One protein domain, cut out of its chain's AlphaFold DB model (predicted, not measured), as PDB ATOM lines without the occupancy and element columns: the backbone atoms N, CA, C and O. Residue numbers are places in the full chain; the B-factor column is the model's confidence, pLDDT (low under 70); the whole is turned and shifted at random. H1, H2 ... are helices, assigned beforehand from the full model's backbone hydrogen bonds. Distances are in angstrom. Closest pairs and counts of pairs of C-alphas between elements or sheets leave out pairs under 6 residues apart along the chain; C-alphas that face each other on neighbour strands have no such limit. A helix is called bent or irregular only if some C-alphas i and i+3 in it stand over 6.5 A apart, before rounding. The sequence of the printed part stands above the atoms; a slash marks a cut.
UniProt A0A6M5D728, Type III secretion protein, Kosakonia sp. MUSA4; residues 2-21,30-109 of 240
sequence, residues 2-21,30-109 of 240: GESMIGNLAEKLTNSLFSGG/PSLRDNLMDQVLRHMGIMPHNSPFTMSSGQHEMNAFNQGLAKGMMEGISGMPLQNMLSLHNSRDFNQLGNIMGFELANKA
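This is residues 2 to 21 and 30 to 109 of the 240 residues of the protein "Type III secretion protein" of Kosakonia sp. MUSA4 (UniProt A0A6M5D728). Look first for a core of two crossed helices, the long H3 and H4, packed closely together and running the same way; H1 crosses H3, and H2 packs on H4 with residues 36 to 41. A wide loop of residues 78 to 93 leads from H3 to H4, and another long loop, residues 44 to 58, leads from H2 to H3. The printed part has 100 residues with four named helices, in the order H1, H2, H3, H4, and no named strand; its class is all helix. It is compact, with a radius of gyration of the C-alphas of 12.5 A, and rounded, spanning 34 by 29 by 25 A.

Begin with the longest helix, H3, residues 59 to 77: find C-alpha 59 at (46.817, -34.010, -15.002), and from there the helix runs 27.2 A to C-alpha 77 at (40.139, -23.829, 9.290). Watch z climb along it from Gln 59 to Ile 77. Next turn to H4, residues 94 to 109, whose first and last C-alphas are 21.7 A apart; it ends at C-alpha 109 at (44.103, -33.026, 12.196), the last printed residue. Then go back to the first printed residue, where H1 begins: H1 holds residues 2 to 18, starts with C-alpha 2 at (49.947, -20.124, 5.616) and measures 24.5 A from first to last C-alpha. The shortest is H2, residues 32 to 43, at 16.5 A. No helix here is bent or irregular.

Start from H3 and look to H4: the two touch, with 66 pairs of C-alphas within 8 A. Their closest C-alphas are those of Leu 69 and Gly 98, 3.9 A apart. They run the same way at a steep tilt of 37 degrees, only just steep. From H3 look next to H1, which touches it with 16 pairs within 8 A. The closest C-alphas there are those of Ala 10 and Ala 70, 5.4 A apart, and the two helices run opposite ways at a steep tilt of 47 degrees. H1 and H4 are close but not clearly touching: their closest C-alphas, those of Ala 10 and Gly 102, are 8.0 A apart. Move outward from H4 to H2, which touches it with residues 36 to 41 alone. The closest C-alphas of this pair are those of Val 40 and Leu 105, 6.3 A apart, and the helices run opposite ways at a steep tilt of 61 degrees. H2 is apart from H3, while H1 and H2 are near each other, with 7 pairs of C-alphas within 10 A. The helix packing is mostly crossed, with no touching pair at a shallow tilt. In the backbones of H1, H2, H3 and H4, every O i to N i+4 pair is within hydrogen-bond range.

The two C-alphas farthest apart are those of Ser 56 and Gly 79, at 34.9 A. Between residues 21 and 30 you meet the cut: residues 22 to 29 are not printed, and C-alphas 21 and 30 are 12.0 A apart across it. The link from H1 to H2 runs across this cut. The links from H2 to H3, 15 residues, and from H3 to H4, 16 residues, are both long. Read the B-factor column for the model's confidence: the mean pLDDT of the printed part is 77.8, and 24 residues are under 70, namely residues 2 to 3, 20 to 21, 30, 54 to 57 and 78 to 92.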
ATOM      1  N   GLY A   2      50.865 -18.976   5.458       60.69
ATOM      2  CA  GLY A   2      49.947 -20.124   5.616       60.69
ATOM      3  C   GLY A   2      49.492 -20.775   4.300       60.69
ATOM      4  O   GLY A   2      49.582 -21.989   4.165       60.69
ATOM      5  N   GLU A   3      49.091 -19.976   3.307       68.56
ATOM      6  CA  GLU A   3      48.571 -20.473   2.017       68.56
ATOM      7  C   GLU A   3      49.601 -21.289   1.221       68.56
ATOM      8  O   GLU A   3      49.278 -22.340   0.677       68.56
ATOM      9  N   SER A   4      50.867 -20.860   1.213       76.56
ATOM     10  CA  SER A   4      51.951 -21.579   0.530       76.56
ATOM     11  C   SER A   4      52.259 -22.934   1.174       76.56
ATOM     12  O   SER A   4      52.622 -23.877   0.478       76.56
ATOM     13  N   MET A   5      52.109 -23.054   2.499       84.06
ATOM     14  CA  MET A   5      52.286 -24.334   3.197       84.06
ATOM     15  C   MET A   5      51.131 -25.295   2.904       84.06
ATOM     16  O   MET A   5      51.378 -26.467   2.631       84.06
ATOM     17  N   ILE A   6      49.890 -24.797   2.908       85.81
ATOM     18  CA  ILE A   6      48.702 -25.596   2.577       85.81
ATOM     19  C   ILE A   6      48.768 -26.086   1.127       85.81
ATOM     20  O   ILE A   6      48.517 -27.261   0.885       85.81
ATOM     21  N   GLY A   7      49.176 -25.232   0.183       84.69
ATOM     22  CA  GLY A   7      49.374 -25.627  -1.215       84.69
ATOM     23  C   GLY A   7      50.396 -26.759  -1.371       84.69
ATOM     24  O   GLY A   7      50.107 -27.761  -2.019       84.69
ATOM     25  N   ASN A   8      51.547 -26.654  -0.698       87.31
ATOM     26  CA  ASN A   8      52.573 -27.702  -0.723       87.31
ATOM     27  C   ASN A   8      52.087 -29.019  -0.093       87.31
ATOM     28  O   ASN A   8      52.387 -30.099  -0.600       87.31
ATOM     29  N   LEU A   9      51.351 -28.951   1.023       87.00
ATOM     30  CA  LEU A   9      50.776 -30.136   1.663       87.00
ATOM     31  C   LEU A   9      49.731 -30.797   0.754       87.00
ATOM     32  O   LEU A   9      49.769 -32.012   0.564       87.00
ATOM     33  N   ALA A  10      48.838 -30.004   0.161       88.31
ATOM     34  CA  ALA A  10      47.819 -30.488  -0.761       88.31
ATOM     35  C   ALA A  10      48.445 -31.170  -1.991       88.31
ATOM     36  O   ALA A  10      47.999 -32.248  -2.391       88.31
ATOM     37  N   GLU A  11      49.539 -30.624  -2.525       88.69
ATOM     38  CA  GLU A  11      50.260 -31.215  -3.652       88.69
ATOM     39  C   GLU A  11      50.907 -32.555  -3.273       88.69
ATOM     40  O   GLU A  11      50.719 -33.553  -3.972       88.69
ATOM     41  N   LYS A  12      51.600 -32.626  -2.125       88.00
ATOM     42  CA  LYS A  12      52.178 -33.884  -1.611       88.00
ATOM     43  C   LYS A  12      51.113 -34.971  -1.437       88.00
ATOM     44  O   LYS A  12      51.342 -36.122  -1.804       88.00
ATOM     45  N   LEU A  13      49.956 -34.607  -0.886       87.19
ATOM     46  CA  LEU A  13      48.837 -35.522  -0.661       87.19
ATOM     47  C   LEU A  13      48.195 -35.983  -1.968       87.19
ATOM     48  O   LEU A  13      47.970 -37.177  -2.150       87.19
ATOM     49  N   THR A  14      47.962 -35.058  -2.898       86.81
ATOM     50  CA  THR A  14      47.457 -35.367  -4.241       86.81
ATOM     51  C   THR A  14      48.388 -36.353  -4.940       86.81
ATOM     52  O   THR A  14      47.952 -37.411  -5.390       86.81
ATOM     53  N   ASN A  15      49.691 -36.075  -4.943       86.38
ATOM     54  CA  ASN A  15      50.680 -36.962  -5.547       86.38
ATOM     55  C   ASN A  15      50.660 -38.353  -4.897       86.38
ATOM     56  O   ASN A  15      50.697 -39.353  -5.611       86.38
ATOM     57  N   SER A  16      50.526 -38.441  -3.570       83.88
ATOM     58  CA  SER A  16      50.419 -39.722  -2.857       83.88
ATOM     59  C   SER A  16      49.174 -40.530  -3.244       83.88
ATOM     60  O   SER A  16      49.252 -41.750  -3.360       83.88
ATOM     61  N   LEU A  17      48.029 -39.872  -3.444       82.56
ATOM     62  CA  LEU A  17      46.759 -40.535  -3.766       82.56
ATOM     63  C   LEU A  17      46.712 -41.036  -5.216       82.56
ATOM     64  O   LEU A  17      46.251 -42.147  -5.469       82.56
ATOM     65  N   PHE A  18      47.196 -40.239  -6.171       80.88
ATOM     66  CA  PHE A  18      47.077 -40.540  -7.602       80.88
ATOM     67  C   PHE A  18      48.248 -41.347  -8.182       80.88
ATOM     68  O   PHE A  18      48.073 -42.026  -9.192       80.88
ATOM     69  N   SER A  19      49.424 -41.330  -7.546       72.06
ATOM     70  CA  SER A  19      50.564 -42.169  -7.966       72.06
ATOM     71  C   SER A  19      50.431 -43.638  -7.550       72.06
ATOM     72  O   SER A  19      51.272 -44.457  -7.919       72.06
ATOM     73  N   GLY A  20      49.372 -43.987  -6.810       58.16
ATOM     74  CA  GLY A  20      49.028 -45.355  -6.450       58.16
ATOM     75  C   GLY A  20      50.120 -46.070  -5.664       58.16
ATOM     76  O   GLY A  20      50.662 -47.033  -6.181       58.16
ATOM     77  N   GLY A  21      50.445 -45.630  -4.441       50.66
ATOM     78  CA  GLY A  21      51.113 -46.461  -3.415       50.66
ATOM     79  C   GLY A  21      52.375 -47.234  -3.847       50.66
ATOM     80  O   GLY A  21      52.693 -48.258  -3.249       50.66
ATOM     81  N   PRO A  30      53.904 -46.072   9.137       61.66
ATOM     82  CA  PRO A  30      53.120 -45.102   8.376       61.66
ATOM     83  C   PRO A  30      53.163 -43.736   9.065       61.66
ATOM     84  O   PRO A  30      53.003 -43.646  10.288       61.66
ATOM     85  N   SER A  31      53.403 -42.676   8.290       78.50
ATOM     86  CA  SER A  31      53.498 -41.327   8.848       78.50
ATOM     87  C   SER A  31      52.151 -40.890   9.439       78.50
ATOM     88  O   SER A  31      51.092 -41.398   9.062       78.50
ATOM     89  N   LEU A  32      52.161 -39.926  10.370       79.44
ATOM     90  CA  LEU A  32      50.928 -39.357  10.938       79.44
ATOM     91  C   LEU A  32      49.973 -38.874   9.834       79.44
ATOM     92  O   LEU A  32      48.767 -39.091   9.914       79.44
ATOM     93  N   ARG A  33      50.540 -38.275   8.782       84.50
ATOM     94  CA  ARG A  33      49.828 -37.828   7.588       84.50
ATOM     95  C   ARG A  33      49.128 -38.983   6.875       84.50
ATOM     96  O   ARG A  33      47.946 -38.859   6.579       84.50
ATOM     97  N   ASP A  34      49.819 -40.095   6.632       81.69
ATOM     98  CA  ASP A  34      49.245 -41.231   5.897       81.69
ATOM     99  C   ASP A  34      48.121 -41.898   6.708       81.69
ATOM    100  O   ASP A  34      47.036 -42.141   6.186       81.69
ATOM    101  N   ASN A  35      48.321 -42.068   8.022       85.00
ATOM    102  CA  ASN A  35      47.281 -42.576   8.924       85.00
ATOM    103  C   ASN A  35      46.043 -41.668   8.958       85.00
ATOM    104  O   ASN A  35      44.912 -42.154   9.033       85.00
ATOM    105  N   LEU A  36      46.241 -40.348   8.932       86.44
ATOM    106  CA  LEU A  36      45.143 -39.388   8.931       86.44
ATOM    107  C   LEU A  36      44.382 -39.412   7.601       86.44
ATOM    108  O   LEU A  36      43.153 -39.420   7.601       86.44
ATOM    109  N   MET A  37      45.099 -39.482   6.480       86.06
ATOM    110  CA  MET A  37      44.494 -39.611   5.154       86.06
ATOM    111  C   MET A  37      43.676 -40.891   5.027       86.06
ATOM    112  O   MET A  37      42.543 -40.834   4.558       86.06
ATOM    113  N   ASP A  38      44.180 -42.018   5.525       85.88
ATOM    114  CA  ASP A  38      43.427 -43.272   5.558       85.88
ATOM    115  C   ASP A  38      42.134 -43.145   6.371       85.88
ATOM    116  O   ASP A  38      41.087 -43.667   5.975       85.88
ATOM    117  N   GLN A  39      42.166 -42.426   7.495       86.38
ATOM    118  CA  GLN A  39      40.963 -42.150   8.280       86.38
ATOM    119  C   GLN A  39      39.968 -41.261   7.527       86.38
ATOM    120  O   GLN A  39      38.764 -41.500   7.625       86.38
ATOM    121  N   VAL A  40      40.438 -40.254   6.782       87.00
ATOM    122  CA  VAL A  40      39.579 -39.407   5.936       87.00
ATOM    123  C   VAL A  40      38.956 -40.233   4.811       87.00
ATOM    124  O   VAL A  40      37.738 -40.221   4.656       87.00
ATOM    125  N   LEU A  41      39.751 -41.014   4.075       85.69
ATOM    126  CA  LEU A  41      39.270 -41.873   2.988       85.69
ATOM    127  C   LEU A  41      38.192 -42.846   3.476       85.69
ATOM    128  O   LEU A  41      37.115 -42.916   2.886       85.69
ATOM    129  N   ARG A  42      38.436 -43.522   4.606       85.50
ATOM    130  CA  ARG A  42      37.453 -44.415   5.240       85.50
ATOM    131  C   ARG A  42      36.197 -43.674   5.679       85.50
ATOM    132  O   ARG A  42      35.103 -44.201   5.500       85.50
ATOM    133  N   HIS A  43      36.338 -42.470   6.237       84.19
ATOM    134  CA  HIS A  43      35.192 -41.654   6.634       84.19
ATOM    135  C   HIS A  43      34.316 -41.275   5.432       84.19
ATOM    136  O   HIS A  43      33.095 -41.285   5.541       84.19
ATOM    137  N   MET A  44      34.933 -41.036   4.273       80.75
ATOM    138  CA  MET A  44      34.235 -40.753   3.017       80.75
ATOM    139  C   MET A  44      33.777 -42.013   2.257       80.75
ATOM    140  O   MET A  44      33.222 -41.901   1.167       80.75
ATOM    141  N   GLY A  45      34.014 -43.219   2.787       79.94
ATOM    142  CA  GLY A  45      33.656 -44.479   2.124       79.94
ATOM    143  C   GLY A  45      34.522 -44.833   0.906       79.94
ATOM    144  O   GLY A  45      34.150 -45.715   0.125       79.94
ATOM    145  N   ILE A  46      35.674 -44.175   0.741       81.75
ATOM    146  CA  ILE A  46      36.654 -44.484  -0.300       81.75
ATOM    147  C   ILE A  46      37.537 -45.639   0.180       81.75
ATOM    148  O   ILE A  46      38.242 -45.555   1.184       81.75
ATOM    149  N   MET A  47      37.495 -46.729  -0.569       77.50
ATOM    150  CA  MET A  47      38.243 -47.965  -0.388       77.50
ATOM    151  C   MET A  47      39.051 -48.260  -1.663       77.50
ATOM    152  O   MET A  47      38.736 -47.746  -2.736       77.50
ATOM    153  N   PRO A  48      40.071 -49.135  -1.605       73.56
ATOM    154  CA  PRO A  48      40.898 -49.434  -2.779       73.56
ATOM    155  C   PRO A  48      40.108 -49.892  -4.018       73.56
ATOM    156  O   PRO A  48      40.502 -49.600  -5.139       73.56
ATOM    157  N   HIS A  49      38.977 -50.582  -3.831       71.56
ATOM    158  CA  HIS A  49      38.164 -51.135  -4.921       71.56
ATOM    159  C   HIS A  49      37.137 -50.155  -5.518       71.56
ATOM    160  O   HIS A  49      36.546 -50.461  -6.549       71.56
ATOM    161  N   ASN A  50      36.900 -49.004  -4.885       77.25
ATOM    162  CA  ASN A  50      35.994 -47.952  -5.367       77.25
ATOM    163  C   ASN A  50      36.681 -46.572  -5.368       77.25
ATOM    164  O   ASN A  50      36.009 -45.540  -5.336       77.25
ATOM    165  N   SER A  51      38.017 -46.556  -5.389       79.62
ATOM    166  CA  SER A  51      38.811 -45.332  -5.370       79.62
ATOM    167  C   SER A  51      38.608 -44.521  -6.656       79.62
ATOM    168  O   SER A  51      38.808 -45.064  -7.746       79.62
ATOM    169  N   PRO A  52      38.277 -43.217  -6.565       75.88
ATOM    170  CA  PRO A  52      38.270 -42.325  -7.724       75.88
ATOM    171  C   PRO A  52      39.693 -41.969  -8.191       75.88
ATOM    172  O   PRO A  52      39.873 -41.438  -9.285       75.88
ATOM    173  N   PHE A  53      40.706 -42.265  -7.371       81.06
ATOM    174  CA  PHE A  53      42.118 -42.044  -7.661       81.06
ATOM    175  C   PHE A  53      42.656 -43.263  -8.410       81.06
ATOM    176  O   PHE A  53      42.974 -44.289  -7.806       81.06
ATOM    177  N   THR A  54      42.698 -43.175  -9.737       67.69
ATOM    178  CA  THR A  54      43.250 -44.222 -10.608       67.69
ATOM    179  C   THR A  54      44.464 -43.672 -11.345       67.69
ATOM    180  O   THR A  54      44.510 -42.483 -11.653       67.69
ATOM    181  N   MET A  55      45.434 -44.526 -11.691       59.41
ATOM    182  CA  MET A  55      46.610 -44.119 -12.485       59.41
ATOM    183  C   MET A  55      46.247 -43.551 -13.875       59.41
ATOM    184  O   MET A  55      47.102 -42.989 -14.550       59.41
ATOM    185  N   SER A  56      44.990 -43.697 -14.311       58.34
ATOM    186  CA  SER A  56      44.448 -43.127 -15.549       58.34
ATOM    187  C   SER A  56      43.877 -41.713 -15.412       58.34
ATOM    188  O   SER A  56      43.484 -41.135 -16.424       58.34
ATOM    189  N   SER A  57      43.786 -41.149 -14.203       67.44
ATOM    190  CA  SER A  57      43.336 -39.767 -14.020       67.44
ATOM    191  C   SER A  57      44.331 -38.805 -14.674       67.44
ATOM    192  O   SER A  57      45.533 -38.878 -14.419       67.44
ATOM    193  N   GLY A  58      43.841 -37.914 -15.535       74.31
ATOM    194  CA  GLY A  58      44.677 -36.932 -16.211       74.31
ATOM    195  C   GLY A  58      45.225 -35.867 -15.258       74.31
ATOM    196  O   GLY A  58      44.787 -35.681 -14.121       74.31
ATOM    197  N   GLN A  59      46.208 -35.114 -15.749       81.06
ATOM    198  CA  GLN A  59      46.817 -34.010 -15.002       81.06
ATOM    199  C   GLN A  59      45.803 -32.898 -14.671       81.06
ATOM    200  O   GLN A  59      45.974 -32.162 -13.701       81.06
ATOM    201  N   HIS A  60      44.724 -32.787 -15.452       82.81
ATOM    202  CA  HIS A  60      43.640 -31.842 -15.197       82.81
ATOM    203  C   HIS A  60      42.855 -32.204 -13.930       82.81
ATOM    204  O   HIS A  60      42.627 -31.339 -13.086       82.81
ATOM    205  N   GLU A  61      42.510 -33.479 -13.757       84.44
ATOM    206  CA  GLU A  61      41.815 -34.005 -12.586       84.44
ATOM    207  C   GLU A  61      42.657 -33.856 -11.319       84.44
ATOM    208  O   GLU A  61      42.147 -33.406 -10.292       84.44
ATOM    209  N   MET A  62      43.958 -34.154 -11.402       86.38
ATOM    210  CA  MET A  62      44.883 -33.966 -10.279       86.38
ATOM    211  C   MET A  62      44.980 -32.493  -9.867       86.38
ATOM    212  O   MET A  62      44.910 -32.179  -8.682       86.38
ATOM    213  N   ASN A  63      45.081 -31.575 -10.832       88.94
ATOM    214  CA  ASN A  63      45.129 -30.140 -10.547       88.94
ATOM    215  C   ASN A  63      43.816 -29.628  -9.940       88.94
ATOM    216  O   ASN A  63      43.848 -28.866  -8.973       88.94
ATOM    217  N   ALA A  64      42.668 -30.058 -10.475       87.75
ATOM    218  CA  ALA A  64      41.355 -29.701  -9.945       87.75
ATOM    219  C   ALA A  64      41.192 -30.199  -8.503       87.75
ATOM    220  O   ALA A  64      40.787 -29.427  -7.631       87.75
ATOM    221  N   PHE A  65      41.582 -31.452  -8.248       90.81
ATOM    222  CA  PHE A  65      41.602 -32.039  -6.914       90.81
ATOM    223  C   PHE A  65      42.522 -31.286  -5.962       90.81
ATOM    224  O   PHE A  65      42.078 -30.923  -4.880       90.81
ATOM    225  N   ASN A  66      43.760 -30.994  -6.364       91.31
ATOM    226  CA  ASN A  66      44.727 -30.280  -5.531       91.31
ATOM    227  C   ASN A  66      44.206 -28.892  -5.115       91.31
ATOM    228  O   ASN A  66      44.257 -28.521  -3.944       91.31
ATOM    229  N   GLN A  67      43.632 -28.143  -6.062       90.88
ATOM    230  CA  GLN A  67      43.004 -26.849  -5.776       90.88
ATOM    231  C   GLN A  67      41.833 -26.985  -4.802       90.88
ATOM    232  O   GLN A  67      41.709 -26.194  -3.867       90.88
ATOM    233  N   GLY A  68      40.993 -28.000  -5.011       90.25
ATOM    234  CA  GLY A  68      39.907 -28.343  -4.105       90.25
ATOM    235  C   GLY A  68      40.425 -28.640  -2.705       90.25
ATOM    236  O   GLY A  68      39.973 -28.044  -1.740       90.25
ATOM    237  N   LEU A  69      41.425 -29.510  -2.603       92.00
ATOM    238  CA  LEU A  69      42.029 -29.954  -1.355       92.00
ATOM    239  C   LEU A  69      42.612 -28.789  -0.557       92.00
ATOM    240  O   LEU A  69      42.305 -28.641   0.625       92.00
ATOM    241  N   ALA A  70      43.385 -27.919  -1.207       91.94
ATOM    242  CA  ALA A  70      43.914 -26.717  -0.576       91.94
ATOM    243  C   ALA A  70      42.790 -25.792  -0.085       91.94
ATOM    244  O   ALA A  70      42.830 -25.320   1.053       91.94
ATOM    245  N   LYS A  71      41.759 -25.571  -0.912       90.56
ATOM    246  CA  LYS A  71      40.584 -24.775  -0.539       90.56
ATOM    247  C   LYS A  71      39.863 -25.365   0.673       90.56
ATOM    248  O   LYS A  71      39.591 -24.635   1.620       90.56
ATOM    249  N   GLY A  72      39.646 -26.673   0.685       89.12
ATOM    250  CA  GLY A  72      38.986 -27.371   1.781       89.12
ATOM    251  C   GLY A  72      39.740 -27.289   3.085       89.12
ATOM    252  O   GLY A  72      39.130 -27.060   4.122       89.12
ATOM    253  N   MET A  73      41.067 -27.390   3.056       91.31
ATOM    254  CA  MET A  73      41.856 -27.177   4.269       91.31
ATOM    255  C   MET A  73      41.679 -25.754   4.811       91.31
ATOM    256  O   MET A  73      41.541 -25.575   6.018       91.31
ATOM    257  N   MET A  74      41.633 -24.746   3.934       87.81
ATOM    258  CA  MET A  74      41.411 -23.351   4.333       87.81
ATOM    259  C   MET A  74      39.992 -23.102   4.865       87.81
ATOM    260  O   MET A  74      39.825 -22.415   5.870       87.81
ATOM    261  N   GLU A  75      38.967 -23.679   4.242       83.62
ATOM    262  CA  GLU A  75      37.581 -23.578   4.723       83.62
ATOM    263  C   GLU A  75      37.344 -24.423   5.990       83.62
ATOM    264  O   GLU A  75      36.571 -24.043   6.863       83.62
ATOM    265  N   GLY A  76      38.046 -25.546   6.148       73.50
ATOM    266  CA  GLY A  76      38.026 -26.355   7.368       73.50
ATOM    267  C   GLY A  76      38.646 -25.635   8.558       73.50
ATOM    268  O   GLY A  76      38.202 -25.814   9.696       73.50
ATOM    269  N   ILE A  77      39.620 -24.761   8.296       76.06
ATOM    270  CA  ILE A  77      40.139 -23.829   9.290       76.06
ATOM    271  C   ILE A  77      39.011 -22.881   9.715       76.06
ATOM    272  O   ILE A  77      38.712 -22.859  10.898       76.06
ATOM    273  N   SER A  78      38.276 -22.225   8.810       68.94
ATOM    274  CA  SER A  78      37.312 -21.151   9.149       68.94
ATOM    275  C   SER A  78      36.103 -21.521  10.034       68.94
ATOM    276  O   SER A  78      35.280 -20.656  10.327       68.94
ATOM    277  N   GLY A  79      35.986 -22.767  10.502       58.16
ATOM    278  CA  GLY A  79      35.005 -23.161  11.520       58.16
ATOM    279  C   GLY A  79      33.580 -23.329  10.992       58.16
ATOM    280  O   GLY A  79      32.657 -23.521  11.782       58.16
ATOM    281  N   MET A  80      33.379 -23.287   9.670       57.22
ATOM    282  CA  MET A  80      32.060 -23.495   9.079       57.22
ATOM    283  C   MET A  80      31.629 -24.971   9.167       57.22
ATOM    284  O   MET A  80      32.430 -25.859   8.872       57.22
ATOM    285  N   PRO A  81      30.375 -25.271   9.554       52.16
ATOM    286  CA  PRO A  81      29.894 -26.644   9.683       52.16
ATOM    287  C   PRO A  81      29.746 -27.359   8.327       52.16
ATOM    288  O   PRO A  81      29.262 -26.786   7.348       52.16
ATOM    289  N   LEU A  82      30.071 -28.663   8.321       52.72
ATOM    290  CA  LEU A  82      29.949 -29.614   7.194       52.72
ATOM    291  C   LEU A  82      28.608 -29.571   6.466       52.72
ATOM    292  O   LEU A  82      28.527 -29.853   5.273       52.72
ATOM    293  N   GLN A  83      27.541 -29.246   7.191       48.19
ATOM    294  CA  GLN A  83      26.165 -29.341   6.712       48.19
ATOM    295  C   GLN A  83      25.886 -28.422   5.516       48.19
ATOM    296  O   GLN A  83      25.051 -28.766   4.685       48.19
ATOM    297  N   ASN A  84      26.640 -27.329   5.359       46.44
ATOM    298  CA  ASN A  84      26.535 -26.467   4.178       46.44
ATOM    299  C   ASN A  84      27.395 -26.945   2.990       46.44
ATOM    300  O   ASN A  84      27.173 -26.492   1.869       46.44
ATOM    301  N   MET A  85      28.341 -27.871   3.203       48.69
ATOM    302  CA  MET A  85      29.201 -28.433   2.149       48.69
ATOM    303  C   MET A  85      28.716 -29.781   1.601       48.69
ATOM    304  O   MET A  85      29.047 -30.139   0.473       48.69
ATOM    305  N   LEU A  86      27.916 -30.530   2.367       49.62
ATOM    306  CA  LEU A  86      27.502 -31.900   2.031       49.62
ATOM    307  C   LEU A  86      26.344 -32.006   1.017       49.62
ATOM    308  O   LEU A  86      25.891 -33.110   0.721       49.62
ATOM    309  N   SER A  87      25.906 -30.910   0.391       45.44
ATOM    310  CA  SER A  87      24.906 -30.934  -0.702       45.44
ATOM    311  C   SER A  87      25.421 -31.545  -2.023       45.44
ATOM    312  O   SER A  87      24.870 -31.278  -3.089       45.44
ATOM    313  N   LEU A  88      26.473 -32.368  -1.993       49.38
ATOM    314  CA  LEU A  88      27.190 -32.858  -3.176       49.38
ATOM    315  C   LEU A  88      27.337 -34.384  -3.169       49.38
ATOM    316  O   LEU A  88      28.393 -34.936  -3.450       49.38
ATOM    317  N   HIS A  89      26.242 -35.091  -2.899       42.56
ATOM    318  CA  HIS A  89      26.185 -36.558  -2.889       42.56
ATOM    319  C   HIS A  89      26.369 -37.238  -4.271       42.56
ATOM    320  O   HIS A  89      26.077 -38.422  -4.393       42.56
ATOM    321  N   ASN A  90      26.842 -36.539  -5.314       44.41
ATOM    322  CA  ASN A  90      26.946 -37.079  -6.684       44.41
ATOM    323  C   ASN A  90      28.070 -36.479  -7.559       44.41
ATOM    324  O   ASN A  90      28.033 -36.634  -8.784       44.41
ATOM    325  N   SER A  91      29.049 -35.755  -7.012       48.75
ATOM    326  CA  SER A  91      29.985 -35.040  -7.883       48.75
ATOM    327  C   SER A  91      31.081 -35.943  -8.464       48.75
ATOM    328  O   SER A  91      31.937 -36.474  -7.768       48.75
ATOM    329  N   ARG A  92      31.099 -36.063  -9.800       57.62
ATOM    330  CA  ARG A  92      32.274 -36.505 -10.584       57.62
ATOM    331  C   ARG A  92      33.377 -35.430 -10.634       57.62
ATOM    332  O   ARG A  92      34.280 -35.519 -11.458       57.62
ATOM    333  N   ASP A  93      33.264 -34.385  -9.816       81.62
ATOM    334  CA  ASP A  93      34.135 -33.217  -9.842       81.62
ATOM    335  C   ASP A  93      35.254 -33.382  -8.812       81.62
ATOM    336  O   ASP A  93      35.042 -33.303  -7.599       81.62
ATOM    337  N   PHE A  94      36.464 -33.598  -9.320       84.81
ATOM    338  CA  PHE A  94      37.672 -33.717  -8.517       84.81
ATOM    339  C   PHE A  94      37.916 -32.490  -7.634       84.81
ATOM    340  O   PHE A  94      38.418 -32.653  -6.524       84.81
ATOM    341  N   ASN A  95      37.504 -31.289  -8.052       87.94
ATOM    342  CA  ASN A  95      37.622 -30.092  -7.225       87.94
ATOM    343  C   ASN A  95      36.745 -30.162  -5.972       87.94
ATOM    344  O   ASN A  95      37.201 -29.858  -4.871       87.94
ATOM    345  N   GLN A  96      35.504 -30.617  -6.114       85.12
ATOM    346  CA  GLN A  96      34.591 -30.757  -4.982       85.12
ATOM    347  C   GLN A  96      35.018 -31.888  -4.048       85.12
ATOM    348  O   GLN A  96      34.995 -31.710  -2.830       85.12
ATOM    349  N   LEU A  97      35.465 -33.017  -4.606       86.12
ATOM    350  CA  LEU A  97      36.035 -34.112  -3.822       86.12
ATOM    351  C   LEU A  97      37.259 -33.645  -3.023       86.12
ATOM    352  O   LEU A  97      37.361 -33.938  -1.832       86.12
ATOM    353  N   GLY A  98      38.159 -32.896  -3.666       89.69
ATOM    354  CA  GLY A  98      39.293 -32.265  -3.002       89.69
ATOM    355  C   GLY A  98      38.828 -31.370  -1.859       89.69
ATOM    356  O   GLY A  98      39.310 -31.524  -0.743       89.69
ATOM    357  N   ASN A  99      37.841 -30.501  -2.097       89.31
ATOM    358  CA  ASN A  99      37.318 -29.586  -1.078       89.31
ATOM    359  C   ASN A  99      36.801 -30.327   0.166       89.31
ATOM    360  O   ASN A  99      37.250 -30.067   1.280       89.31
ATOM    361  N   ILE A 100      35.936 -31.326  -0.024       86.81
ATOM    362  CA  ILE A 100      35.396 -32.130   1.083       86.81
ATOM    363  C   ILE A 100      36.526 -32.842   1.835       86.81
ATOM    364  O   ILE A 100      36.584 -32.795   3.064       86.81
ATOM    365  N   MET A 101      37.463 -33.456   1.108       88.94
ATOM    366  CA  MET A 101      38.589 -34.154   1.723       88.94
ATOM    367  C   MET A 101      39.496 -33.203   2.513       88.94
ATOM    368  O   MET A 101      39.939 -33.546   3.606       88.94
ATOM    369  N   GLY A 102      39.771 -32.011   1.983       90.94
ATOM    370  CA  GLY A 102      40.639 -31.023   2.621       90.94
ATOM    371  C   GLY A 102      40.027 -30.493   3.908       90.94
ATOM    372  O   GLY A 102      40.719 -30.351   4.918       90.94
ATOM    373  N   PHE A 103      38.715 -30.273   3.885       89.56
ATOM    374  CA  PHE A 103      37.946 -29.877   5.052       89.56
ATOM    375  C   PHE A 103      37.980 -30.963   6.141       89.56
ATOM    376  O   PHE A 103      38.315 -30.684   7.296       89.56
ATOM    377  N   GLU A 104      37.700 -32.217   5.771       88.31
ATOM    378  CA  GLU A 104      37.760 -33.366   6.684       88.31
ATOM    379  C   GLU A 104      39.158 -33.558   7.276       88.31
ATOM    380  O   GLU A 104      39.307 -33.809   8.474       88.31
ATOM    381  N   LEU A 105      40.194 -33.390   6.454       91.31
ATOM    382  CA  LEU A 105      41.576 -33.488   6.897       91.31
ATOM    383  C   LEU A 105      41.906 -32.428   7.948       91.31
ATOM    384  O   LEU A 105      42.454 -32.768   8.995       91.31
ATOM    385  N   ALA A 106      41.554 -31.162   7.699       91.38
ATOM    386  CA  ALA A 106      41.789 -30.075   8.645       91.38
ATOM    387  C   ALA A 106      41.089 -30.333   9.985       91.38
ATOM    388  O   ALA A 106      41.699 -30.183  11.045       91.38
ATOM    389  N   ASN A 107      39.834 -30.791   9.949       89.62
ATOM    390  CA  ASN A 107      39.086 -31.120  11.159       89.62
ATOM    391  C   ASN A 107      39.680 -32.301  11.919       89.62
ATOM    392  O   ASN A 107      39.868 -32.197  13.131       89.62
ATOM    393  N   LYS A 108      40.002 -33.411  11.244       91.06
ATOM    394  CA  LYS A 108      40.599 -34.574  11.914       91.06
ATOM    395  C   LYS A 108      41.998 -34.269  12.442       91.06
ATOM    396  O   LYS A 108      42.320 -34.725  13.535       91.06
ATOM    397  N   ALA A 109      42.800 -33.483  11.721       92.88
ATOM    398  CA  ALA A 109      44.103 -33.026  12.196       92.88
ATOM    399  C   ALA A 109      43.948 -32.215  13.489       92.88
ATOM    400  O   ALA A 109      44.559 -32.555  14.499       92.88
TER     401      ALA A 109